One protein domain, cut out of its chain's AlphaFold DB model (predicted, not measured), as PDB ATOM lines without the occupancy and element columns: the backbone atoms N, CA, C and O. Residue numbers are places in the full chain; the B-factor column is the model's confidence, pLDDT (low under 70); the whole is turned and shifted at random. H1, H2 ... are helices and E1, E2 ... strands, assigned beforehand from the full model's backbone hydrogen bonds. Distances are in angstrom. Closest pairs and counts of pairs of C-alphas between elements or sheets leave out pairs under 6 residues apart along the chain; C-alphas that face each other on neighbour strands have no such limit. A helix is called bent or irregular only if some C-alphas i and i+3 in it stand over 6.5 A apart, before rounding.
ATOM      1  N   GLU A   5     350.092 319.184 277.376       88.69
ATOM      2  CA  GLU A   5     350.384 317.751 277.440       88.69
ATOM      3  C   GLU A   5     350.395 317.133 276.040       88.69
ATOM      4  O   GLU A   5     351.350 316.453 275.656       88.69
ATOM      5  N   MET A   6     349.393 317.466 275.223       87.81
ATOM      6  CA  MET A   6     349.325 317.025 273.831       87.81
ATOM      7  C   MET A   6     350.521 317.529 273.014       87.81
ATOM      8  O   MET A   6     351.104 316.769 272.240       87.81
ATOM      9  N   PHE A   7     350.917 318.794 273.185       91.88
ATOM     10  CA  PHE A   7     352.069 319.344 272.468       91.88
ATOM     11  C   PHE A   7     353.377 318.649 272.863       91.88
ATOM     12  O   PHE A   7     354.178 318.310 271.989       91.88
ATOM     13  N   ARG A   8     353.573 318.348 274.152       93.81
ATOM     14  CA  ARG A   8     354.747 317.598 274.619       93.81
ATOM     15  C   ARG A   8     354.841 316.223 273.961       93.81
ATOM     16  O   ARG A   8     355.910 315.857 273.476       93.81
ATOM     17  N   HIS A   9     353.724 315.506 273.858       93.88
ATOM     18  CA  HIS A   9     353.688 314.216 273.168       93.88
ATOM     19  C   HIS A   9     354.054 314.320 271.684       93.88
ATOM     20  O   HIS A   9     354.740 313.442 271.160       93.88
ATOM     21  N   ILE A  10     353.664 315.403 271.004       94.69
ATOM     22  CA  ILE A  10     354.070 315.655 269.614       94.69
ATOM     23  C   ILE A  10     355.592 315.843 269.519       94.69
ATOM     24  O   ILE A  10     356.227 315.263 268.638       94.69
ATOM     25  N   VAL A  11     356.189 316.614 270.430       96.69
ATOM     26  CA  VAL A  11     357.643 316.853 270.476       96.69
ATOM     27  C   VAL A  11     358.411 315.552 270.737       96.69
ATOM     28  O   VAL A  11     359.406 315.270 270.065       96.69
ATOM     29  N   GLU A  12     357.952 314.741 271.689       96.50
ATOM     30  CA  GLU A  12     358.534 313.428 272.002       96.50
ATOM     31  C   GLU A  12     358.423 312.465 270.815       96.50
ATOM     32  O   GLU A  12     359.412 311.833 270.431       96.50
ATOM     33  N   SER A  13     357.245 312.405 270.187       95.69
ATOM     34  CA  SER A  13     357.000 311.607 268.986       95.69
ATOM     35  C   SER A  13     357.915 312.032 267.839       95.69
ATOM     36  O   SER A  13     358.566 311.180 267.237       95.69
ATOM     37  N   TYR A  14     358.069 313.338 267.589       96.75
ATOM     38  CA  TYR A  14     359.010 313.833 266.585       96.75
ATOM     39  C   TYR A  14     360.425 313.306 266.843       96.75
ATOM     40  O   TYR A  14     361.022 312.682 265.967       96.75
ATOM     41  N   LYS A  15     360.958 313.526 268.054       96.75
ATOM     42  CA  LYS A  15     362.337 313.149 268.409       96.75
ATOM     43  C   LYS A  15     362.578 311.649 268.242       96.75
ATOM     44  O   LYS A  15     363.645 311.250 267.781       96.75
ATOM     45  N   LYS A  16     361.586 310.833 268.599       96.19
ATOM     46  CA  LYS A  16     361.656 309.375 268.508       96.19
ATOM     47  C   LYS A  16     361.583 308.872 267.065       96.19
ATOM     48  O   LYS A  16     362.335 307.977 266.688       96.19
ATOM     49  N   GLU A  17     360.682 309.429 266.263       95.12
ATOM     50  CA  GLU A  17     360.305 308.829 264.982       95.12
ATOM     51  C   GLU A  17     361.026 309.444 263.767       95.12
ATOM     52  O   GLU A  17     361.102 308.803 262.719       95.12
ATOM     53  N   ILE A  18     361.624 310.639 263.885       94.12
ATOM     54  CA  ILE A  18     362.232 311.367 262.750       94.12
ATOM     55  C   ILE A  18     363.360 310.604 262.035       94.12
ATOM     56  O   ILE A  18     363.546 310.780 260.831       94.12
ATOM     57  N   ASN A  19     364.077 309.730 262.752       94.81
ATOM     58  CA  ASN A  19     365.177 308.910 262.224       94.81
ATOM     59  C   ASN A  19     364.793 307.433 262.015       94.81
ATOM     60  O   ASN A  19     365.619 306.624 261.584       94.81
ATOM     61  N   ASN A  20     363.546 307.060 262.314       97.38
ATOM     62  CA  ASN A  20     363.058 305.697 262.158       97.38
ATOM     63  C   ASN A  20     362.788 305.404 260.673       97.38
ATOM     64  O   ASN A  20     361.837 305.916 260.088       97.38
ATOM     65  N   GLN A  21     363.604 304.542 260.058       97.19
ATOM     66  CA  GLN A  21     363.529 304.239 258.620       97.19
ATOM     67  C   GLN A  21     362.161 303.709 258.173       97.19
ATOM     68  O   GLN A  21     361.694 304.034 257.079       97.19
ATOM     69  N   LYS A  22     361.491 302.925 259.026       97.25
ATOM     70  CA  LYS A  22     360.149 302.406 258.741       97.25
ATOM     71  C   LYS A  22     359.134 303.548 258.678       97.25
ATOM     72  O   LYS A  22     358.367 303.624 257.721       97.25
ATOM     73  N   ASN A  23     359.182 304.473 259.633       97.25
ATOM     74  CA  ASN A  23     358.277 305.622 259.652       97.25
ATOM     75  C   ASN A  23     358.593 306.613 258.533       97.25
ATOM     76  O   ASN A  23     357.671 307.152 257.936       97.25
ATOM     77  N   ILE A  24     359.870 306.803 258.182       97.56
ATOM     78  CA  ILE A  24     360.267 307.632 257.035       97.56
ATOM     79  C   ILE A  24     359.648 307.081 255.748       97.56
ATOM     80  O   ILE A  24     359.101 307.847 254.953       97.56
ATOM     81  N   LYS A  25     359.705 305.759 255.546       98.12
ATOM     82  CA  LYS A  25     359.079 305.107 254.393       98.12
ATOM     83  C   LYS A  25     357.567 305.348 254.370       98.12
ATOM     84  O   LYS A  25     357.050 305.811 253.356       98.12
ATOM     85  N   TYR A  26     356.868 305.085 255.472       98.06
ATOM     86  CA  TYR A  26     355.412 305.240 255.507       98.06
ATOM     87  C   TYR A  26     354.944 306.691 255.419       98.06
ATOM     88  O   TYR A  26     353.945 306.957 254.753       98.06
ATOM     89  N   ALA A  27     355.679 307.635 256.010       97.75
ATOM     90  CA  ALA A  27     355.411 309.059 255.856       97.75
ATOM     91  C   ALA A  27     355.500 309.472 254.378       97.75
ATOM     92  O   ALA A  27     354.575 310.094 253.870       97.75
ATOM     93  N   LYS A  28     356.535 309.037 253.645       97.12
ATOM     94  CA  LYS A  28     356.663 309.297 252.197       97.12
ATOM     95  C   LYS A  28     355.544 308.665 251.368       97.12
ATOM     96  O   LYS A  28     355.043 309.276 250.428       97.12
ATOM     97  N   GLU A  29     355.133 307.442 251.696       98.25
ATOM     98  CA  GLU A  29     353.994 306.798 251.028       98.25
ATOM     99  C   GLU A  29     352.691 307.570 251.283       98.25
ATOM    100  O   GLU A  29     351.872 307.722 250.374       98.25
ATOM    101  N   ALA A  30     352.503 308.080 252.500       98.25
ATOM    102  CA  ALA A  30     351.364 308.909 252.870       98.25
ATOM    103  C   ALA A  30     351.388 310.277 252.167       98.25
ATOM    104  O   ALA A  30     350.388 310.661 251.563       98.25
ATOM    105  N   GLU A  31     352.540 310.952 252.116       97.56
ATOM    106  CA  GLU A  31     352.747 312.169 251.320       97.56
ATOM    107  C   GLU A  31     352.361 311.958 249.849       97.56
ATOM    108  O   GLU A  31     351.625 312.761 249.274       97.56
ATOM    109  N   ALA A  32     352.817 310.861 249.230       97.81
ATOM    110  CA  ALA A  32     352.526 310.565 247.830       97.81
ATOM    111  C   ALA A  32     351.022 310.361 247.585       97.81
ATOM    112  O   ALA A  32     350.475 310.891 246.612       97.81
ATOM    113  N   ARG A  33     350.330 309.649 248.489       97.75
ATOM    114  CA  ARG A  33     348.862 309.532 248.453       97.75
ATOM    115  C   ARG A  33     348.190 310.893 248.611       97.75
ATOM    116  O   ARG A  33     347.260 311.184 247.860       97.75
ATOM    117  N   GLY A  34     348.674 311.715 249.543       98.06
ATOM    118  CA  GLY A  34     348.163 313.057 249.807       98.06
ATOM    119  C   GLY A  34     348.261 313.963 248.585       98.06
ATOM    120  O   GLY A  34     347.260 314.516 248.135       98.06
ATOM    121  N   LYS A  35     349.443 314.026 247.967       97.81
ATOM    122  CA  LYS A  35     349.685 314.785 246.733       97.81
ATOM    123  C   LYS A  35     348.817 314.291 245.576       97.81
ATOM    124  O   LYS A  35     348.222 315.098 244.869       97.81
ATOM    125  N   ALA A  36     348.692 312.975 245.396       98.12
ATOM    126  CA  ALA A  36     347.840 312.407 244.351       98.12
ATOM    127  C   ALA A  36     346.347 312.713 244.566       98.12
ATOM    128  O   ALA A  36     345.627 312.928 243.593       98.12
ATOM    129  N   ALA A  37     345.873 312.727 245.815       98.00
ATOM    130  CA  ALA A  37     344.504 313.115 246.150       98.00
ATOM    131  C   ALA A  37     344.268 314.613 245.907       98.00
ATOM    132  O   ALA A  37     343.290 314.976 245.258       98.00
ATOM    133  N   PHE A  38     345.215 315.463 246.317       97.50
ATOM    134  CA  PHE A  38     345.156 316.904 246.079       97.50
ATOM    135  C   PHE A  38     345.028 317.240 244.591       97.50
ATOM    136  O   PHE A  38     344.162 318.017 244.203       97.50
ATOM    137  N   LEU A  39     345.848 316.614 243.742       96.62
ATOM    138  CA  LEU A  39     345.815 316.833 242.291       96.62
ATOM    139  C   LEU A  39     344.493 316.402 241.637       96.62
ATOM    140  O   LEU A  39     344.195 316.828 240.527       96.62
ATOM    141  N   LYS A  40     343.697 315.571 242.318       96.62
ATOM    142  CA  LYS A  40     342.349 315.170 241.893       96.62
ATOM    143  C   LYS A  40     341.246 316.063 242.475       96.62
ATOM    144  O   LYS A  40     340.077 315.772 242.254       96.62
ATOM    145  N   GLY A  41     341.599 317.104 243.233       94.19
ATOM    146  CA  GLY A  41     340.652 317.954 243.961       94.19
ATOM    147  C   GLY A  41     340.071 317.312 245.227       94.19
ATOM    148  O   GLY A  41     339.186 317.886 245.852       94.19
ATOM    149  N   ASP A  42     340.557 316.136 245.636       96.12
ATOM    150  CA  ASP A  42     340.071 315.428 246.824       96.12
ATOM    151  C   ASP A  42     340.833 315.900 248.074       96.12
ATOM    152  O   ASP A  42     341.726 315.223 248.596       96.12
ATOM    153  N   TYR A  43     340.509 317.117 248.526       95.38
ATOM    154  CA  TYR A  43     341.180 317.768 249.656       95.38
ATOM    155  C   TYR A  43     341.000 317.007 250.971       95.38
ATOM    156  O   TYR A  43     341.945 316.899 251.747       95.38
ATOM    157  N   ALA A  44     339.817 316.432 251.208       92.56
ATOM    158  CA  ALA A  44     339.543 315.662 252.419       92.56
ATOM    159  C   ALA A  44     340.415 314.401 252.490       92.56
ATOM    160  O   ALA A  44     340.972 314.081 253.539       92.56
ATOM    161  N   LYS A  45     340.589 313.689 251.371       96.25
ATOM    162  CA  LYS A  45     341.501 312.543 251.324       96.25
ATOM    163  C   LYS A  45     342.965 312.962 251.397       96.25
ATOM    164  O   LYS A  45     343.747 312.235 252.007       96.25
ATOM    165  N   ALA A  46     343.329 314.091 250.786       97.69
ATOM    166  CA  ALA A  46     344.682 314.636 250.864       97.69
ATOM    167  C   ALA A  46     345.077 314.969 252.309       97.69
ATOM    168  O   ALA A  46     346.206 314.687 252.710       97.69
ATOM    169  N   ASP A  47     344.130 315.511 253.074       94.75
ATOM    170  CA  ASP A  47     344.256 315.773 254.502       94.75
ATOM    171  C   ASP A  47     344.330 314.447 255.277       94.75
ATOM    172  O   ASP A  47     345.420 313.979 255.601       94.75
ATOM    173  N   TYR A  48     343.202 313.758 255.476       93.06
ATOM    174  CA  TYR A  48     343.127 312.644 256.426       93.06
ATOM    175  C   TYR A  48     343.974 311.423 256.039       93.06
ATOM    176  O   TYR A  48     344.654 310.862 256.889       93.06
ATOM    177  N   ARG A  49     343.947 310.995 254.767       94.38
ATOM    178  CA  ARG A  49     344.624 309.760 254.293       94.38
ATOM    179  C   ARG A  49     345.969 310.023 253.606       94.38
ATOM    180  O   ARG A  49     346.524 309.135 252.942       94.38
ATOM    181  N   GLY A  50     346.438 311.264 253.702       97.69
ATOM    182  CA  GLY A  50     347.681 311.741 253.124       97.69
ATOM    183  C   GLY A  50     348.560 312.367 254.194       97.69
ATOM    184  O   GLY A  50     349.322 311.674 254.861       97.69
ATOM    185  N   TYR A  51     348.455 313.679 254.372       97.81
ATOM    186  CA  TYR A  51     349.329 314.408 255.291       97.81
ATOM    187  C   TYR A  51     348.989 314.175 256.772       97.81
ATOM    188  O   TYR A  51     349.896 314.178 257.600       97.81
ATOM    189  N   GLY A  52     347.734 313.871 257.111       96.38
ATOM    190  CA  GLY A  52     347.324 313.407 258.440       96.38
ATOM    191  C   GLY A  52     347.958 312.062 258.812       96.38
ATOM    192  O   GLY A  52     348.579 311.944 259.868       96.38
ATOM    193  N   ASP A  53     347.904 311.077 257.908       97.44
ATOM    194  CA  ASP A  53     348.654 309.818 258.048       97.44
ATOM    195  C   ASP A  53     350.165 310.083 258.179       97.44
ATOM    196  O   ASP A  53     350.838 309.464 259.002       97.44
ATOM    197  N   ALA A  54     350.718 311.006 257.382       97.69
ATOM    198  CA  ALA A  54     352.140 311.345 257.439       97.69
ATOM    199  C   ALA A  54     352.542 311.901 258.816       97.69
ATOM    200  O   ALA A  54     353.573 311.487 259.347       97.69
ATOM    201  N   ILE A  55     351.705 312.751 259.426       97.00
ATOM    202  CA  ILE A  55     351.888 313.258 260.796       97.00
ATOM    203  C   ILE A  55     351.911 312.116 261.814       97.00
ATOM    204  O   ILE A  55     352.748 312.133 262.714       97.00
ATOM    205  N   ALA A  56     351.030 311.121 261.669       95.75
ATOM    206  CA  ALA A  56     350.976 309.978 262.580       95.75
ATOM    207  C   ALA A  56     352.268 309.139 262.560       95.75
ATOM    208  O   ALA A  56     352.637 308.553 263.577       95.75
ATOM    209  N   TRP A  57     352.973 309.100 261.423       97.31
ATOM    210  CA  TRP A  57     354.276 308.438 261.313       97.31
ATOM    211  C   TRP A  57     355.430 309.321 261.780       97.31
ATOM    212  O   TRP A  57     356.311 308.851 262.502       97.31
ATOM    213  N   ILE A  58     355.456 310.574 261.322       96.75
ATOM    214  CA  ILE A  58     356.465 311.573 261.669       96.75
ATOM    215  C   ILE A  58     355.778 312.943 261.710       96.75
ATOM    216  O   ILE A  58     355.465 313.493 260.652       96.75
ATOM    217  N   PRO A  59     355.598 313.563 262.885       96.19
ATOM    218  CA  PRO A  59     354.890 314.833 262.998       96.19
ATOM    219  C   PRO A  59     355.775 316.014 262.568       96.19
ATOM    220  O   PRO A  59     356.151 316.842 263.388       96.19
ATOM    221  N   ARG A  60     356.154 316.102 261.287       96.44
ATOM    222  CA  ARG A  60     356.962 317.214 260.759       96.44
ATOM    223  C   ARG A  60     356.179 318.532 260.798       96.44
ATOM    224  O   ARG A  60     354.994 318.516 260.453       96.44
ATOM    225  N   PRO A  61     356.809 319.676 261.136       97.19
ATOM    226  CA  PRO A  61     356.145 320.979 261.085       97.19
ATOM    227  C   PRO A  61     355.467 321.271 259.743       97.19
ATOM    228  O   PRO A  61     354.348 321.776 259.706       97.19
ATOM    229  N   GLU A  62     356.117 320.899 258.639       97.62
ATOM    230  CA  GLU A  62     355.640 321.145 257.282       97.62
ATOM    231  C   GLU A  62     354.303 320.454 257.002       97.62
ATOM    232  O   GLU A  62     353.442 321.035 256.345       97.62
ATOM    233  N   TYR A  63     354.074 319.257 257.551       97.75
ATOM    234  CA  TYR A  63     352.799 318.562 257.377       97.75
ATOM    235  C   TYR A  63     351.648 319.281 258.070       97.75
ATOM    236  O   TYR A  63     350.548 319.318 257.526       97.75
ATOM    237  N   TYR A  64     351.892 319.896 259.229       97.25
ATOM    238  CA  TYR A  64     350.878 320.715 259.888       97.25
ATOM    239  C   TYR A  64     350.515 321.937 259.037       97.25
ATOM    240  O   TYR A  64     349.335 322.240 258.882       97.25
ATOM    241  N   PHE A  65     351.494 322.600 258.413       98.00
ATOM    242  CA  PHE A  65     351.204 323.686 257.470       98.00
ATOM    243  C   PHE A  65     350.385 323.190 256.273       98.00
ATOM    244  O   PHE A  65     349.413 323.824 255.877       98.00
ATOM    245  N   ILE A  66     350.720 322.026 255.718       98.12
ATOM    246  CA  ILE A  66     349.968 321.466 254.591       98.12
ATOM    247  C   ILE A  66     348.530 321.128 254.997       98.12
ATOM    248  O   ILE A  66     347.606 321.506 254.286       98.12
ATOM    249  N   VAL A  67     348.314 320.476 256.140       97.12
ATOM    250  CA  VAL A  67     346.967 320.133 256.625       97.12
ATOM    251  C   VAL A  67     346.115 321.384 256.862       97.12
ATOM    252  O   VAL A  67     344.964 321.423 256.433       97.12
ATOM    253  N   GLY A  68     346.671 322.441 257.465       96.56
ATOM    254  CA  GLY A  68     345.936 323.698 257.645       96.56
ATOM    255  C   GLY A  68     345.537 324.362 256.316       96.56
ATOM    256  O   GLY A  68     344.415 324.847 256.181       96.56
ATOM    257  N   ASP A  69     346.415 324.334 255.305       97.19
ATOM    258  CA  ASP A  69     346.107 324.822 253.949       97.19
ATOM    259  C   ASP A  69     345.035 323.957 253.262       97.19
ATOM    260  O   ASP A  69     344.081 324.489 252.693       97.19
ATOM    261  N   LEU A  70     345.134 322.627 253.371       96.81
ATOM    262  CA  LEU A  70     344.143 321.688 252.838       96.81
ATOM    263  C   LEU A  70     342.761 321.886 253.462       96.81
ATOM    264  O   LEU A  70     341.763 321.842 252.741       96.81
ATOM    265  N   ASN A  71     342.695 322.145 254.769       94.50
ATOM    266  CA  ASN A  71     341.441 322.406 255.468       94.50
ATOM    267  C   ASN A  71     340.747 323.651 254.896       94.50
ATOM    268  O   ASN A  71     339.618 323.555 254.410       94.50
ATOM    269  N   MET A  72     341.453 324.786 254.831       95.00
ATOM    270  CA  MET A  72     340.904 326.015 254.246       95.00
ATOM    271  C   MET A  72     340.488 325.838 252.784       95.00
ATOM    272  O   MET A  72     339.426 326.319 252.392       95.00
ATOM    273  N   ARG A  73     341.284 325.130 251.972       95.38
ATOM    274  CA  ARG A  73     340.944 324.850 250.564       95.38
ATOM    275  C   ARG A  73     339.711 323.967 250.432       95.38
ATOM    276  O   ARG A  73     338.868 324.236 249.583       95.38
ATOM    277  N   SER A  74     339.583 322.955 251.286       94.31
ATOM    278  CA  SER A  74     338.410 322.083 251.343       94.31
ATOM    279  C   SER A  74     337.151 322.882 251.679       94.31
ATOM    280  O   SER A  74     336.154 322.802 250.965       94.31
ATOM    281  N   LYS A  75     337.214 323.725 252.715       93.44
ATOM    282  CA  LYS A  75     336.103 324.602 253.110       93.44
ATOM    283  C   LYS A  75     335.731 325.597 252.018       93.44
ATOM    284  O   LYS A  75     334.549 325.751 251.718       93.44
ATOM    285  N   LEU A  76     336.732 326.194 251.379       93.06
ATOM    286  CA  LEU A  76     336.517 327.096 250.259       93.06
ATOM    287  C   LEU A  76     335.835 326.382 249.086       93.06
ATOM    288  O   LEU A  76     334.850 326.891 248.572       93.06
ATOM    289  N   SER A  77     336.318 325.203 248.693       92.06
ATOM    290  CA  SER A  77     335.740 324.420 247.594       92.06
ATOM    291  C   SER A  77     334.296 324.005 247.887       92.06
ATOM    292  O   SER A  77     333.418 324.199 247.051       92.06
ATOM    293  N   LEU A  78     334.002 323.544 249.109       88.81
ATOM    294  CA  LEU A  78     332.626 323.241 249.532       88.81
ATOM    295  C   LEU A  78     331.703 324.462 249.427       88.81
ATOM    296  O   LEU A  78     330.530 324.327 249.081       88.81
ATOM    297  N   HIS A  79     332.237 325.646 249.715       87.94
ATOM    298  CA  HIS A  79     331.502 326.896 249.635       87.94
ATOM    299  C   HIS A  79     331.296 327.370 248.184       87.94
ATOM    300  O   HIS A  79     330.183 327.748 247.814       87.94
ATOM    301  N   THR A  80     332.334 327.320 247.341       91.06
ATOM    302  CA  THR A  80     332.311 327.912 245.991       91.06
ATOM    303  C   THR A  80     331.802 326.974 244.904       91.06
ATOM    304  O   THR A  80     331.228 327.436 243.917       91.06
ATOM    305  N   ASP A  81     331.967 325.663 245.074       89.75
ATOM    306  CA  ASP A  81     331.790 324.697 243.983       89.75
ATOM    307  C   ASP A  81     330.433 323.976 244.047       89.75
ATOM    308  O   ASP A  81     330.080 323.222 243.142       89.75
ATOM    309  N   SER A  82     329.625 324.245 245.081       85.38
ATOM    310  CA  SER A  82     328.273 323.690 245.226       85.38
ATOM    311  C   SER A  82     327.402 324.015 244.000       85.38
ATOM    312  O   SER A  82     327.176 325.193 243.703       85.38
ATOM    313  N   PRO A  83     326.844 323.023 243.283       87.31
ATOM    314  CA  PRO A  83     325.990 323.284 242.123       87.31
ATOM    315  C   PRO A  83     324.628 323.884 242.510       87.31
ATOM    316  O   PRO A  83     323.938 324.424 241.653       87.31
ATOM    317  N   TYR A  84     324.261 323.818 243.792       86.56
ATOM    318  CA  TYR A  84     322.964 324.261 244.305       86.56
ATOM    319  C   TYR A  84     323.005 325.653 244.955       86.56
ATOM    320  O   TYR A  84     321.962 326.178 245.337       86.56
ATOM    321  N   SER A  85     324.191 326.252 245.103       85.88
ATOM    322  CA  SER A  85     324.355 327.561 245.746       85.88
ATOM    323  C   SER A  85     324.240 328.712 244.745       85.88
ATOM    324  O   SER A  85     324.753 328.620 243.625       85.88
ATOM    325  N   THR A  86     323.625 329.823 245.165       88.31
ATOM    326  CA  THR A  86     323.518 331.030 244.332       88.31
ATOM    327  C   THR A  86     324.890 331.682 244.109       88.31
ATOM    328  O   THR A  86     325.812 331.469 244.909       88.31
ATOM    329  N   PRO A  87     325.067 332.484 243.041       89.00
ATOM    330  CA  PRO A  87     326.306 333.228 242.813       89.00
ATOM    331  C   PRO A  87     326.692 334.128 243.992       89.00
ATOM    332  O   PRO A  87     327.867 334.203 244.345       89.00
ATOM    333  N   GLU A  88     325.710 334.758 244.639       87.06
ATOM    334  CA  GLU A  88     325.922 335.629 245.797       87.06
ATOM    335  C   GLU A  88     326.477 334.832 246.972       87.06
ATOM    336  O   GLU A  88     327.448 335.261 247.586       87.06
ATOM    337  N   TYR A  89     325.917 333.646 247.239       86.00
ATOM    338  CA  TYR A  89     326.439 332.760 248.275       86.00
ATOM    339  C   TYR A  89     327.884 332.364 247.971       86.00
ATOM    340  O   TYR A  89     328.737 332.507 248.831       86.00
ATOM    341  N   LYS A  90     328.187 331.945 246.737       91.00
ATOM    342  CA  LYS A  90     329.541 331.523 246.327       91.00
ATOM    343  C   LYS A  90     330.588 332.635 246.376       91.00
ATOM    344  O   LYS A  90     331.777 332.337 246.378       91.00
ATOM    345  N   ALA A  91     330.172 333.897 246.354       91.81
ATOM    346  CA  ALA A  91     331.069 335.043 246.456       91.81
ATOM    347  C   ALA A  91     331.352 335.453 247.915       91.81
ATOM    348  O   ALA A  91     332.278 336.230 248.166       91.81
ATOM    349  N   CYS A  92     330.559 334.956 248.869       89.94
ATOM    350  CA  CYS A  92     330.361 335.556 250.183       89.94
ATOM    351  C   CYS A  92     330.397 334.479 251.271       89.94
ATOM    352  O   CYS A  92     329.395 333.829 251.576       89.94
ATOM    353  N   TRP A  93     331.558 334.320 251.907       92.38
ATOM    354  CA  TRP A  93     331.725 333.374 253.005       92.38
ATOM    355  C   TRP A  93     331.277 334.018 254.313       92.38
ATOM    356  O   TRP A  93     331.894 334.984 254.762       92.38
ATOM    357  N   ASP A  94     330.208 333.499 254.926       91.44
ATOM    358  CA  ASP A  94     329.711 333.972 256.226       91.44
ATOM    359  C   ASP A  94     330.859 334.218 257.218       91.44
ATOM    360  O   ASP A  94     331.725 333.360 257.414       91.44
ATOM    361  N   LYS A  95     330.874 335.403 257.834       91.31
ATOM    362  CA  LYS A  95     332.018 335.853 258.632       91.31
ATOM    363  C   LYS A  95     332.278 335.003 259.872       91.31
ATOM    364  O   LYS A  95     333.433 334.855 260.266       91.31
ATOM    365  N   TYR A  96     331.239 334.439 260.490       90.38
ATOM    366  CA  TYR A  96     331.386 333.625 261.695       90.38
ATOM    367  C   TYR A  96     331.865 332.220 261.342       90.38
ATOM    368  O   TYR A  96     332.748 331.687 262.016       90.38
ATOM    369  N   LEU A  97     331.339 331.646 260.255       90.81
ATOM    370  CA  LEU A  97     331.838 330.384 259.714       90.81
ATOM    371  C   LEU A  97     333.290 330.519 259.248       90.81
ATOM    372  O   LEU A  97     334.119 329.691 259.619       90.81
ATOM    373  N   PHE A  98     333.623 331.590 258.522       93.31
ATOM    374  CA  PHE A  98     335.003 331.875 258.131       93.31
ATOM    375  C   PHE A  98     335.910 332.000 259.357       93.31
ATOM    376  O   PHE A  98     336.955 331.359 259.398       93.31
ATOM    377  N   ALA A  99     335.518 332.773 260.375       92.00
ATOM    378  CA  ALA A  99     336.314 332.926 261.591       92.00
ATOM    379  C   ALA A  99     336.553 331.580 262.298       92.00
ATOM    380  O   ALA A  99     337.655 331.329 262.787       92.00
ATOM    381  N   LEU A 100     335.552 330.694 262.328       91.81
ATOM    382  CA  LEU A 100     335.686 329.348 262.886       91.81
ATOM    383  C   LEU A 100     336.660 328.478 262.074       91.81
ATOM    384  O   LEU A 100     337.532 327.830 262.657       91.81
ATOM    385  N   ASP A 101     336.524 328.461 260.749       93.31
ATOM    386  CA  ASP A 101     337.365 327.654 259.858       93.31
ATOM    387  C   ASP A 101     338.812 328.182 259.802       93.31
ATOM    388  O   ASP A 101     339.770 327.405 259.884       93.31
ATOM    389  N   ALA A 102     338.985 329.507 259.778       92.56
ATOM    390  CA  ALA A 102     340.279 330.173 259.876       92.56
ATOM    391  C   ALA A 102     340.948 329.878 261.222       92.56
ATOM    392  O   ALA A 102     342.130 329.534 261.262       92.56
ATOM    393  N   ARG A 103     340.191 329.936 262.327       89.12
ATOM    394  CA  ARG A 103     340.695 329.588 263.658       89.12
ATOM    395  C   ARG A 103     341.193 328.150 263.710       89.12
ATOM    396  O   ARG A 103     342.286 327.937 264.217       89.12
ATOM    397  N   ARG A 104     340.436 327.181 263.188       85.56
ATOM    398  CA  ARG A 104     340.874 325.773 263.136       85.56
ATOM    399  C   ARG A 104     342.168 325.625 262.342       85.56
ATOM    400  O   ARG A 104     343.129 325.038 262.819       85.56
ATOM    401  N   SER A 105     342.238 326.232 261.163       84.75
ATOM    402  CA  SER A 105     343.417 326.128 260.299       84.75
ATOM    403  C   SER A 105     344.664 326.785 260.906       84.75
ATOM    404  O   SER A 105     345.760 326.227 260.836       84.75
ATOM    405  N   VAL A 106     344.506 327.942 261.555       85.75
ATOM    406  CA  VAL A 106     345.618 328.661 262.193       85.75
ATOM    407  C   VAL A 106     346.004 328.026 263.529       85.75
ATOM    408  O   VAL A 106     347.155 327.632 263.698       85.75
ATOM    409  N   ILE A 107     345.065 327.883 264.465       77.69
ATOM    410  CA  ILE A 107     345.348 327.429 265.834       77.69
ATOM    411  C   ILE A 107     345.629 325.926 265.882       77.69
ATOM    412  O   ILE A 107     346.583 325.491 266.528       77.69
ATOM    413  N   ASP A 108     344.830 325.105 265.199       81.94
ATOM    414  CA  ASP A 108     344.962 323.652 265.349       81.94
ATOM    415  C   ASP A 108     346.104 323.085 264.502       81.94
ATOM    416  O   ASP A 108     346.623 322.015 264.823       81.94
ATOM    417  N   HIS A 109     346.541 323.800 263.461       92.25
ATOM    418  CA  HIS A 109     347.563 323.306 262.541       92.25
ATOM    419  C   HIS A 109     348.783 324.225 262.455       92.25
ATOM    420  O   HIS A 109     349.874 323.812 262.855       92.25
ATOM    421  N   PHE A 110     348.645 325.469 261.987       95.94
ATOM    422  CA  PHE A 110     349.819 326.327 261.773       95.94
ATOM    423  C   PHE A 110     350.575 326.620 263.073       95.94
ATOM    424  O   PHE A 110     351.793 326.452 263.117       95.94
ATOM    425  N   GLU A 111     349.875 326.960 264.157       94.50
ATOM    426  CA  GLU A 111     350.494 327.180 265.469       94.50
ATOM    427  C   GLU A 111     351.235 325.941 265.975       94.50
ATOM    428  O   GLU A 111     352.296 326.085 266.580       94.50
ATOM    429  N   ARG A 112     350.749 324.723 265.689       94.00
ATOM    430  CA  ARG A 112     351.472 323.491 266.044       94.00
ATOM    431  C   ARG A 112     352.774 323.368 265.265       94.00
ATOM    432  O   ARG A 112     353.808 323.098 265.869       94.00
ATOM    433  N   GLY A 113     352.748 323.618 263.955       96.25
ATOM    434  CA  GLY A 113     353.956 323.628 263.129       96.25
ATOM    435  C   GLY A 113     354.962 324.696 263.576       96.25
ATOM    436  O   GLY A 113     356.154 324.407 263.712       96.25
ATOM    437  N   PHE A 114     354.499 325.912 263.887       97.31
ATOM    438  CA  PHE A 114     355.359 326.990 264.389       97.31
ATOM    439  C   PHE A 114     355.956 326.659 265.755       97.31
ATOM    440  O   PHE A 114     357.169 326.782 265.930       97.31
ATOM    441  N   SER A 115     355.127 326.192 266.690       95.88
ATOM    442  CA  SER A 115     355.556 325.818 268.040       95.88
ATOM    443  C   SER A 115     356.565 324.678 267.990       95.88
ATOM    444  O   SER A 115     357.601 324.752 268.639       95.88
ATOM    445  N   LEU A 116     356.324 323.659 267.161       96.06
ATOM    446  CA  LEU A 116     357.242 322.536 267.001       96.06
ATOM    447  C   LEU A 116     358.580 322.971 266.388       96.06
ATOM    448  O   LEU A 116     359.636 322.543 266.847       96.06
ATOM    449  N   THR A 117     358.544 323.859 265.390       97.56
ATOM    450  CA  THR A 117     359.755 324.446 264.789       97.56
ATOM    451  C   THR A 117     360.580 325.207 265.826       97.56
ATOM    452  O   THR A 117     361.803 325.079 265.845       97.56
ATOM    453  N   ALA A 118     359.917 325.995 266.679       97.00
ATOM    454  CA  ALA A 118     360.563 326.778 267.726       97.00
ATOM    455  C   ALA A 118     361.150 325.883 268.828       97.00
ATOM    456  O   ALA A 118     362.335 325.998 269.132       97.00
ATOM    457  N   GLU A 119     360.355 324.955 269.360       97.06
ATOM    458  CA  GLU A 119     360.731 324.052 270.455       97.06
ATOM    459  C   GLU A 119     361.915 323.146 270.090       97.06
ATOM    460  O   GLU A 119     362.795 322.876 270.903       97.06
ATOM    461  N   LEU A 120     361.964 322.684 268.841       96.44
ATOM    462  CA  LEU A 120     363.037 321.822 268.340       96.44
ATOM    463  C   LEU A 120     364.196 322.595 267.698       96.44
ATOM    464  O   LEU A 120     365.137 321.971 267.208       96.44
ATOM    465  N   ASN A 121     364.130 323.930 267.676       96.50
ATOM    466  CA  ASN A 121     365.115 324.809 267.045       96.50
ATOM    467  C   ASN A 121     365.452 324.406 265.589       96.50
ATOM    468  O   ASN A 121     366.616 324.331 265.184       96.50
ATOM    469  N   LEU A 122     364.422 324.116 264.786       96.12
ATOM    470  CA  LEU A 122     364.566 323.633 263.406       96.12
ATOM    471  C   LEU A 122     364.844 324.796 262.444       96.12
ATOM    472  O   LEU A 122     363.962 325.268 261.723       96.12
ATOM    473  N   SER A 123     366.092 325.267 262.421       96.25
ATOM    474  CA  SER A 123     366.519 326.413 261.603       96.25
ATOM    475  C   SER A 123     366.263 326.221 260.102       96.25
ATOM    476  O   SER A 123     365.815 327.154 259.435       96.25
ATOM    477  N   ALA A 124     366.478 325.011 259.577       95.62
ATOM    478  CA  ALA A 124     366.202 324.682 258.178       95.62
ATOM    479  C   ALA A 124     364.716 324.877 257.833       95.62
ATOM    480  O   ALA A 124     364.393 325.554 256.859       95.62
ATOM    481  N   THR A 125     363.814 324.364 258.676       96.19
ATOM    482  CA  THR A 125     362.367 324.558 258.525       96.19
ATOM    483  C   THR A 125     361.996 326.033 258.648       96.19
ATOM    484  O   THR A 125     361.285 326.544 257.788       96.19
ATOM    485  N   LYS A 126     362.522 326.756 259.646       96.50
ATOM    486  CA  LYS A 126     362.257 328.195 259.837       96.50
ATOM    487  C   LYS A 126     362.626 329.037 258.606       96.50
ATOM    488  O   LYS A 126     361.938 330.004 258.285       96.50
ATOM    489  N   ASN A 127     363.687 328.652 257.901       96.06
ATOM    490  CA  ASN A 127     364.165 329.336 256.697       96.06
ATOM    491  C   ASN A 127     363.535 328.803 255.397       96.06
ATOM    492  O   ASN A 127     363.829 329.315 254.317       96.06
ATOM    493  N   SER A 128     362.680 327.781 255.474       96.88
ATOM    494  CA  SER A 128     362.024 327.195 254.305       96.88
ATOM    495  C   SER A 128     360.935 328.114 253.737       96.88
ATOM    496  O   SER A 128     360.278 328.869 254.460       96.88
ATOM    497  N   LYS A 129     360.688 328.004 252.426       96.62
ATOM    498  CA  LYS A 129     359.618 328.759 251.751       96.62
ATOM    499  C   LYS A 129     358.239 328.433 252.318       96.62
ATOM    500  O   LYS A 129     357.434 329.341 252.501       96.62
ATOM    501  N   ILE A 130     357.978 327.160 252.624       97.38
ATOM    502  CA  ILE A 130     356.694 326.739 253.190       97.38
ATOM    503  C   ILE A 130     356.429 327.390 254.550       97.38
ATOM    504  O   ILE A 130     355.315 327.846 254.780       97.38
ATOM    505  N   TYR A 131     357.435 327.505 255.421       97.38
ATOM    506  CA  TYR A 131     357.274 328.150 256.727       97.38
ATOM    507  C   TYR A 131     356.939 329.641 256.590       97.38
ATOM    508  O   TYR A 131     356.007 330.136 257.223       97.38
ATOM    509  N   GLN A 132     357.658 330.354 255.718       97.19
ATOM    510  CA  GLN A 132     357.420 331.781 255.472       97.19
ATOM    511  C   GLN A 132     356.047 332.034 254.832       97.19
ATOM    512  O   GLN A 132     355.332 332.966 255.213       97.19
ATOM    513  N   GLN A 133     355.633 331.170 253.901       97.44
ATOM    514  CA  GLN A 133     354.296 331.254 253.321       97.44
ATOM    515  C   GLN A 133     353.215 330.903 254.351       97.44
ATOM    516  O   GLN A 133     352.202 331.592 254.408       97.44
ATOM    517  N   ALA A 134     353.431 329.909 255.217       97.38
ATOM    518  CA  ALA A 134     352.498 329.578 256.294       97.38
ATOM    519  C   ALA A 134     352.300 330.761 257.257       97.38
ATOM    520  O   ALA A 134     351.164 331.052 257.625       97.38
ATOM    521  N   LEU A 135     353.369 331.486 257.618       97.00
ATOM    522  CA  LEU A 135     353.271 332.719 258.414       97.00
ATOM    523  C   LEU A 135     352.435 333.789 257.708       97.00
ATOM    524  O   LEU A 135     351.556 334.396 258.317       97.00
ATOM    525  N   THR A 136     352.688 333.991 256.414       97.00
ATOM    526  CA  THR A 136     351.950 334.958 255.592       97.00
ATOM    527  C   THR A 136     350.464 334.605 255.531       97.00
ATOM    528  O   THR A 136     349.614 335.464 255.772       97.00
ATOM    529  N   ASN A 137     350.143 333.331 255.293       97.19
ATOM    530  CA  ASN A 137     348.773 332.830 255.265       97.19
ATOM    531  C   ASN A 137     348.099 333.014 256.638       97.19
ATOM    532  O   ASN A 137     346.995 333.552 256.702       97.19
ATOM    533  N   ALA A 138     348.778 332.653 257.740       96.44
ATOM    534  CA  ALA A 138     348.275 332.819 259.109       96.44
ATOM    535  C   ALA A 138     347.902 334.277 259.410       96.44
ATOM    536  O   ALA A 138     346.791 334.569 259.856       96.44
ATOM    537  N   ALA A 139     348.826 335.198 259.125       95.94
ATOM    538  CA  ALA A 139     348.635 336.625 259.343       95.94
ATOM    539  C   ALA A 139     347.502 337.182 258.471       95.94
ATOM    540  O   ALA A 139     346.690 337.981 258.938       95.94
ATOM    541  N   CYS A 140     347.401 336.725 257.221       96.69
ATOM    542  CA  CYS A 140     346.333 337.125 256.314       96.69
ATOM    543  C   CYS A 140     344.957 336.681 256.833       96.69
ATOM    544  O   CYS A 140     344.042 337.503 256.900       96.69
ATOM    545  N   PHE A 141     344.816 335.430 257.286       95.12
ATOM    546  CA  PHE A 141     343.566 334.932 257.870       95.12
ATOM    547  C   PHE A 141     343.197 335.626 259.182       95.12
ATOM    548  O   PHE A 141     342.022 335.931 259.395       95.12
ATOM    549  N   ALA A 142     344.176 335.930 260.037       92.69
ATOM    550  CA  ALA A 142     343.949 336.705 261.255       92.69
ATOM    551  C   ALA A 142     343.450 338.122 260.926       92.69
ATOM    552  O   ALA A 142     342.466 338.583 261.504       92.69
ATOM    553  N   ARG A 143     344.068 338.779 259.933       93.00
ATOM    554  CA  ARG A 143     343.648 340.098 259.440       93.00
ATOM    555  C   ARG A 143     342.228 340.071 258.880       93.00
ATOM    556  O   ARG A 143     341.453 340.967 259.195       93.00
ATOM    557  N   LEU A 144     341.874 339.068 258.070       92.88
ATOM    558  CA  LEU A 144     340.507 338.925 257.556       92.88
ATOM    559  C   LEU A 144     339.510 338.678 258.693       92.88
ATOM    560  O   LEU A 144     338.479 339.340 258.748       92.88
ATOM    561  N   THR A 145     339.839 337.787 259.629       90.94
ATOM    562  CA  THR A 145     338.986 337.514 260.793       90.94
ATOM    563  C   THR A 145     338.731 338.788 261.598       90.94
ATOM    564  O   THR A 145     337.574 339.111 261.840       90.94
ATOM    565  N   SER A 146     339.774 339.554 261.946       89.19
ATOM    566  CA  SER A 146     339.634 340.833 262.664       89.19
ATOM    567  C   SER A 146     338.805 341.842 261.864       89.19
ATOM    568  O   SER A 146     337.755 342.264 262.351       89.19
ATOM    569  N   LYS A 147     339.185 342.118 260.605       90.06
ATOM    570  CA  LYS A 147     338.507 343.071 259.705       90.06
ATOM    571  C   LYS A 147     336.995 342.848 259.627       90.06
ATOM    572  O   LYS A 147     336.243 343.816 259.602       90.06
ATOM    573  N   TYR A 148     336.553 341.593 259.553       87.31
ATOM    574  CA  TYR A 148     335.136 341.261 259.384       87.31
ATOM    575  C   TYR A 148     334.406 340.972 260.709       87.31
ATOM    576  O   TYR A 148     333.175 340.989 260.738       87.31
ATOM    577  N   SER A 149     335.127 340.761 261.815       80.94
ATOM    578  CA  SER A 149     334.540 340.584 263.153       80.94
ATOM    579  C   SER A 149     334.123 341.892 263.841       80.94
ATOM    580  O   SER A 149     333.303 341.859 264.757       80.94
ATOM    581  N   GLU A 150     334.647 343.039 263.406       72.44
ATOM    582  CA  GLU A 150     334.429 344.330 264.066       72.44
ATOM    583  C   GLU A 150     333.121 345.020 263.619       72.44
ATOM    584  O   GLU A 150     332.878 345.273 262.438       72.44
ATOM    585  N   GLY A 151     332.272 345.370 264.595       66.81
ATOM    586  CA  GLY A 151     331.115 346.257 264.420       66.81
ATOM    587  C   GLY A 151     329.956 345.714 263.567       66.81
ATOM    588  O   GLY A 151     329.727 344.510 263.453       66.81
ATOM    589  N   VAL A 152     329.198 346.638 262.961       65.12
ATOM    590  CA  VAL A 152     328.063 346.363 262.048       65.12
ATOM    591  C   VAL A 152     328.538 346.124 260.601       65.12
ATOM    592  O   VAL A 152     327.803 346.366 259.645       65.12
ATOM    593  N   GLY A 153     329.799 345.709 260.437       62.50
ATOM    594  CA  GLY A 153     330.452 345.528 259.144       62.50
ATOM    595  C   GLY A 153     329.833 344.418 258.281       62.50
ATOM    596  O   GLY A 153     328.908 343.722 258.720       62.50
ATOM    597  N   PRO A 154     330.345 344.237 257.045       73.56
ATOM    598  CA  PRO A 154     329.839 343.251 256.095       73.56
ATOM    599  C   PRO A 154     329.670 341.873 256.744       73.56
ATOM    600  O   PRO A 154     330.539 341.412 257.483       73.56
ATOM    601  N   GLN A 155     328.544 341.210 256.475       83.88
ATOM    602  CA  GLN A 155     328.211 339.920 257.098       83.88
ATOM    603  C   GLN A 155     329.033 338.748 256.541       83.88
ATOM    604  O   GLN A 155     328.915 337.624 257.023       83.88
ATOM    605  N   CYS A 156     329.887 338.993 255.549       88.31
ATOM    606  CA  CYS A 156     330.714 337.964 254.951       88.31
ATOM    607  C   CYS A 156     332.070 338.477 254.496       88.31
ATOM    608  O   CYS A 156     332.258 339.659 254.200       88.31
ATOM    609  N   VAL A 157     332.996 337.532 254.419       93.19
ATOM    610  CA  VAL A 157     334.325 337.691 253.856       93.19
ATOM    611  C   VAL A 157     334.247 337.370 252.360       93.19
ATOM    612  O   VAL A 157     333.808 336.274 251.998       93.19
ATOM    613  N   PRO A 158     334.669 338.284 251.469       94.75
ATOM    614  CA  PRO A 158     334.724 338.013 250.041       94.75
ATOM    615  C   PRO A 158     335.642 336.830 249.740       94.75
ATOM    616  O   PRO A 158     336.798 336.799 250.171       94.75
ATOM    617  N   VAL A 159     335.148 335.881 248.948       94.56
ATOM    618  CA  VAL A 159     335.893 334.669 248.579       94.56
ATOM    619  C   VAL A 159     337.227 334.980 247.899       94.56
ATOM    620  O   VAL A 159     338.212 334.284 248.140       94.56
ATOM    621  N   GLU A 160     337.302 336.052 247.112       95.38
ATOM    622  CA  GLU A 160     338.549 336.467 246.462       95.38
ATOM    623  C   GLU A 160     339.619 336.932 247.462       95.38
ATOM    624  O   GLU A 160     340.800 336.640 247.274       95.38
ATOM    625  N   GLU A 161     339.234 337.568 248.577       95.69
ATOM    626  CA  GLU A 161     340.192 337.894 249.645       95.69
ATOM    627  C   GLU A 161     340.727 336.611 250.303       95.69
ATOM    628  O   GLU A 161     341.924 336.511 250.582       95.69
ATOM    629  N   VAL A 162     339.872 335.597 250.490       95.44
ATOM    630  CA  VAL A 162     340.284 334.292 251.036       95.44
ATOM    631  C   VAL A 162     341.213 333.551 250.068       95.44
ATOM    632  O   VAL A 162     342.260 333.051 250.488       95.44
ATOM    633  N   ARG A 163     340.884 333.519 248.769       96.06
ATOM    634  CA  ARG A 163     341.737 332.950 247.707       96.06
ATOM    635  C   ARG A 163     343.099 333.630 247.666       96.06
ATOM    636  O   ARG A 163     344.117 332.944 247.582       96.06
ATOM    637  N   SER A 164     343.125 334.955 247.794       96.75
ATOM    638  CA  SER A 164     344.369 335.720 247.851       96.75
ATOM    639  C   SER A 164     345.214 335.374 249.079       96.75
ATOM    640  O   SER A 164     346.432 335.294 248.946       96.75
ATOM    641  N   CYS A 165     344.607 335.154 250.253       96.25
ATOM    642  CA  CYS A 165     345.345 334.704 251.439       96.25
ATOM    643  C   CYS A 165     345.895 333.280 251.285       96.25
ATOM    644  O   CYS A 165     346.960 332.983 251.814       96.25
ATOM    645  N   LEU A 166     345.174 332.393 250.592       95.00
ATOM    646  CA  LEU A 166     345.614 331.016 250.356       95.00
ATOM    647  C   LEU A 166     346.795 330.936 249.391       95.00
ATOM    648  O   LEU A 166     347.710 330.143 249.613       95.00
ATOM    649  N   GLY A 167     346.758 331.718 248.310       94.25
ATOM    650  CA  GLY A 167     347.794 331.715 247.282       94.25
ATOM    651  C   GLY A 167     348.090 330.312 246.736       94.25
ATOM    652  O   GLY A 167     347.197 329.465 246.589       94.25
ATOM    653  N   SER A 168     349.364 330.057 246.433       94.19
ATOM    654  CA  SER A 168     349.830 328.744 245.981       94.19
ATOM    655  C   SER A 168     349.709 327.683 247.087       94.19
ATOM    656  O   SER A 168     350.061 327.966 248.232       94.19
ATOM    657  N   PRO A 169     349.268 326.451 246.764       96.56
ATOM    658  CA  PRO A 169     349.189 325.352 247.727       96.56
ATOM    659  C   PRO A 169     350.505 325.117 248.459       96.56
ATOM    660  O   PRO A 169     351.552 324.958 247.823       96.56
ATOM    661  N   LEU A 170     350.451 325.037 249.791       97.25
ATOM    662  CA  LEU A 170     351.665 324.918 250.607       97.25
ATOM    663  C   LEU A 170     352.422 323.618 250.324       97.25
ATOM    664  O   LEU A 170     353.649 323.595 250.374       97.25
ATOM    665  N   LEU A 171     351.718 322.557 249.924       96.25
ATOM    666  CA  LEU A 171     352.339 321.286 249.543       96.25
ATOM    667  C   LEU A 171     353.254 321.382 248.311       96.25
ATOM    668  O   LEU A 171     354.100 320.515 248.119       96.25
ATOM    669  N   PHE A 172     353.113 322.416 247.473       95.69
ATOM    670  CA  PHE A 172     354.037 322.665 246.361       95.69
ATOM    671  C   PHE A 172     355.313 323.390 246.797       95.69
ATOM    672  O   PHE A 172     356.281 323.420 246.043       95.69
ATOM    673  N   LEU A 173     355.325 323.953 248.007       94.44
ATOM    674  CA  LEU A 173     356.487 324.605 248.616       94.44
ATOM    675  C   LEU A 173     357.271 323.664 249.540       94.44
ATOM    676  O   LEU A 173     358.289 324.065 250.101       94.44
TER     677      LEU A 173
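AT A GLANCE: This is residues 5 to 173 of the 175 residues of an uncharacterized protein of Pseudomonas sp. MWU12-2534b (UniProt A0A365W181). Long helices run mostly along one axis of an elongated body: H4 is in the middle, the helical hairpin of H2 and H3 packs on one side of it, and H6, H8 and the short H9 pack on the other. H1 stands steeply across one end, near H6b, and a tiny ribbon of two strands, E1 and E2, lies with H5 at the other end. The printed part has 169 residues, in the order H1 H2 H3 H4 H5 E1 H6 H7 H8 E2 H9, and is mostly helix; the sheet E1 - E2 is antiparallel. It is compact, with a radius of gyration of the C-alphas of 16.7 A, and spans 51 by 32 by 28 A.

IN THESE COORDINATES: The sheet is E1, residues 92 to 94, and E2, residues 156 to 158. H6, residues 95 to 119, was assigned as one helix by its hydrogen bonds but is bent, with C-alphas 108 and 111 6.6 A apart; its arms are H6a, residues 95 to 108, 19.0 A, and H6b, residues 111 to 119. H8 is residues 129 to 149, 30.0 A, and H9 residues 159 to 166, ending at C-alpha 166 (345.614, 331.016, 250.356). H4 is residues 61 to 80, 29.1 A; H2 residues 21 to 38, 25.6 A; H3 residues 43 to 57, 19.9 A, only just irregular, with C-alphas 48 and 51 6.55 A apart. H1 is residues 5 to 17, 18.3 A, from C-alpha 5 (350.384, 317.751, 277.440). H5 is residues 87 to 91 and H7 residues 123 to 126.

HOW THE PARTS SIT: In the sheet, N 93 and O 157 are 3.0 A apart, within hydrogen-bond range. H4, H6a and H8 form an up and down bundle, helices that touch and run each against the one before. H6a touches H8, closest C-alphas Ala 99 and Thr 145, 5.4 A, at 32 degrees, a shallow tilt only just short of steep. H4, the hub, touches H6a, closest C-alphas Gly 68 and Ser 105, 4.4 A. H4 touches H8 at a steep tilt of 45 degrees, closest C-alphas Phe 65 and Ala 134, 6.1 A. H9 touches H8, closest C-alphas Asn 137 and Cys 165, 5.5 A. H3 and H4 are a hairpin, closest C-alphas Tyr 43 and Ser 74, 5.4 A. H2 and H3 are another, closest C-alphas Gly 34 and Gly 50, 3.6 A, at 8 degrees. H5 touches H4, closest C-alphas Thr 80 and Lys 90, 4.6 A. H1 only just touches H6b, with 3 pairs of C-alphas within 8 A, the closest Val 11 and Leu 116, 6.7 A. H7 and H6b touch only at the corner, and only just, with 3 such pairs, the closest Thr 117 and Lys 126, 6.7 A. Every O i to N i+4 pair is within hydrogen-bond range in H1, H2, H4, H5, H6a, H6b, H8 and H9; H3 has 8 of 11, and H7 is too short for such a pair.

THE WHOLE: The two C-alphas farthest apart, Gln 21 and Val 152, are 55.2 A apart. The printed part has no cut and no long link. Residues 83 to 88, of which 87 and 88 belong to H5, stand free. Mean pLDDT of the printed part is 93.5; residues 151 to 153 are under 70.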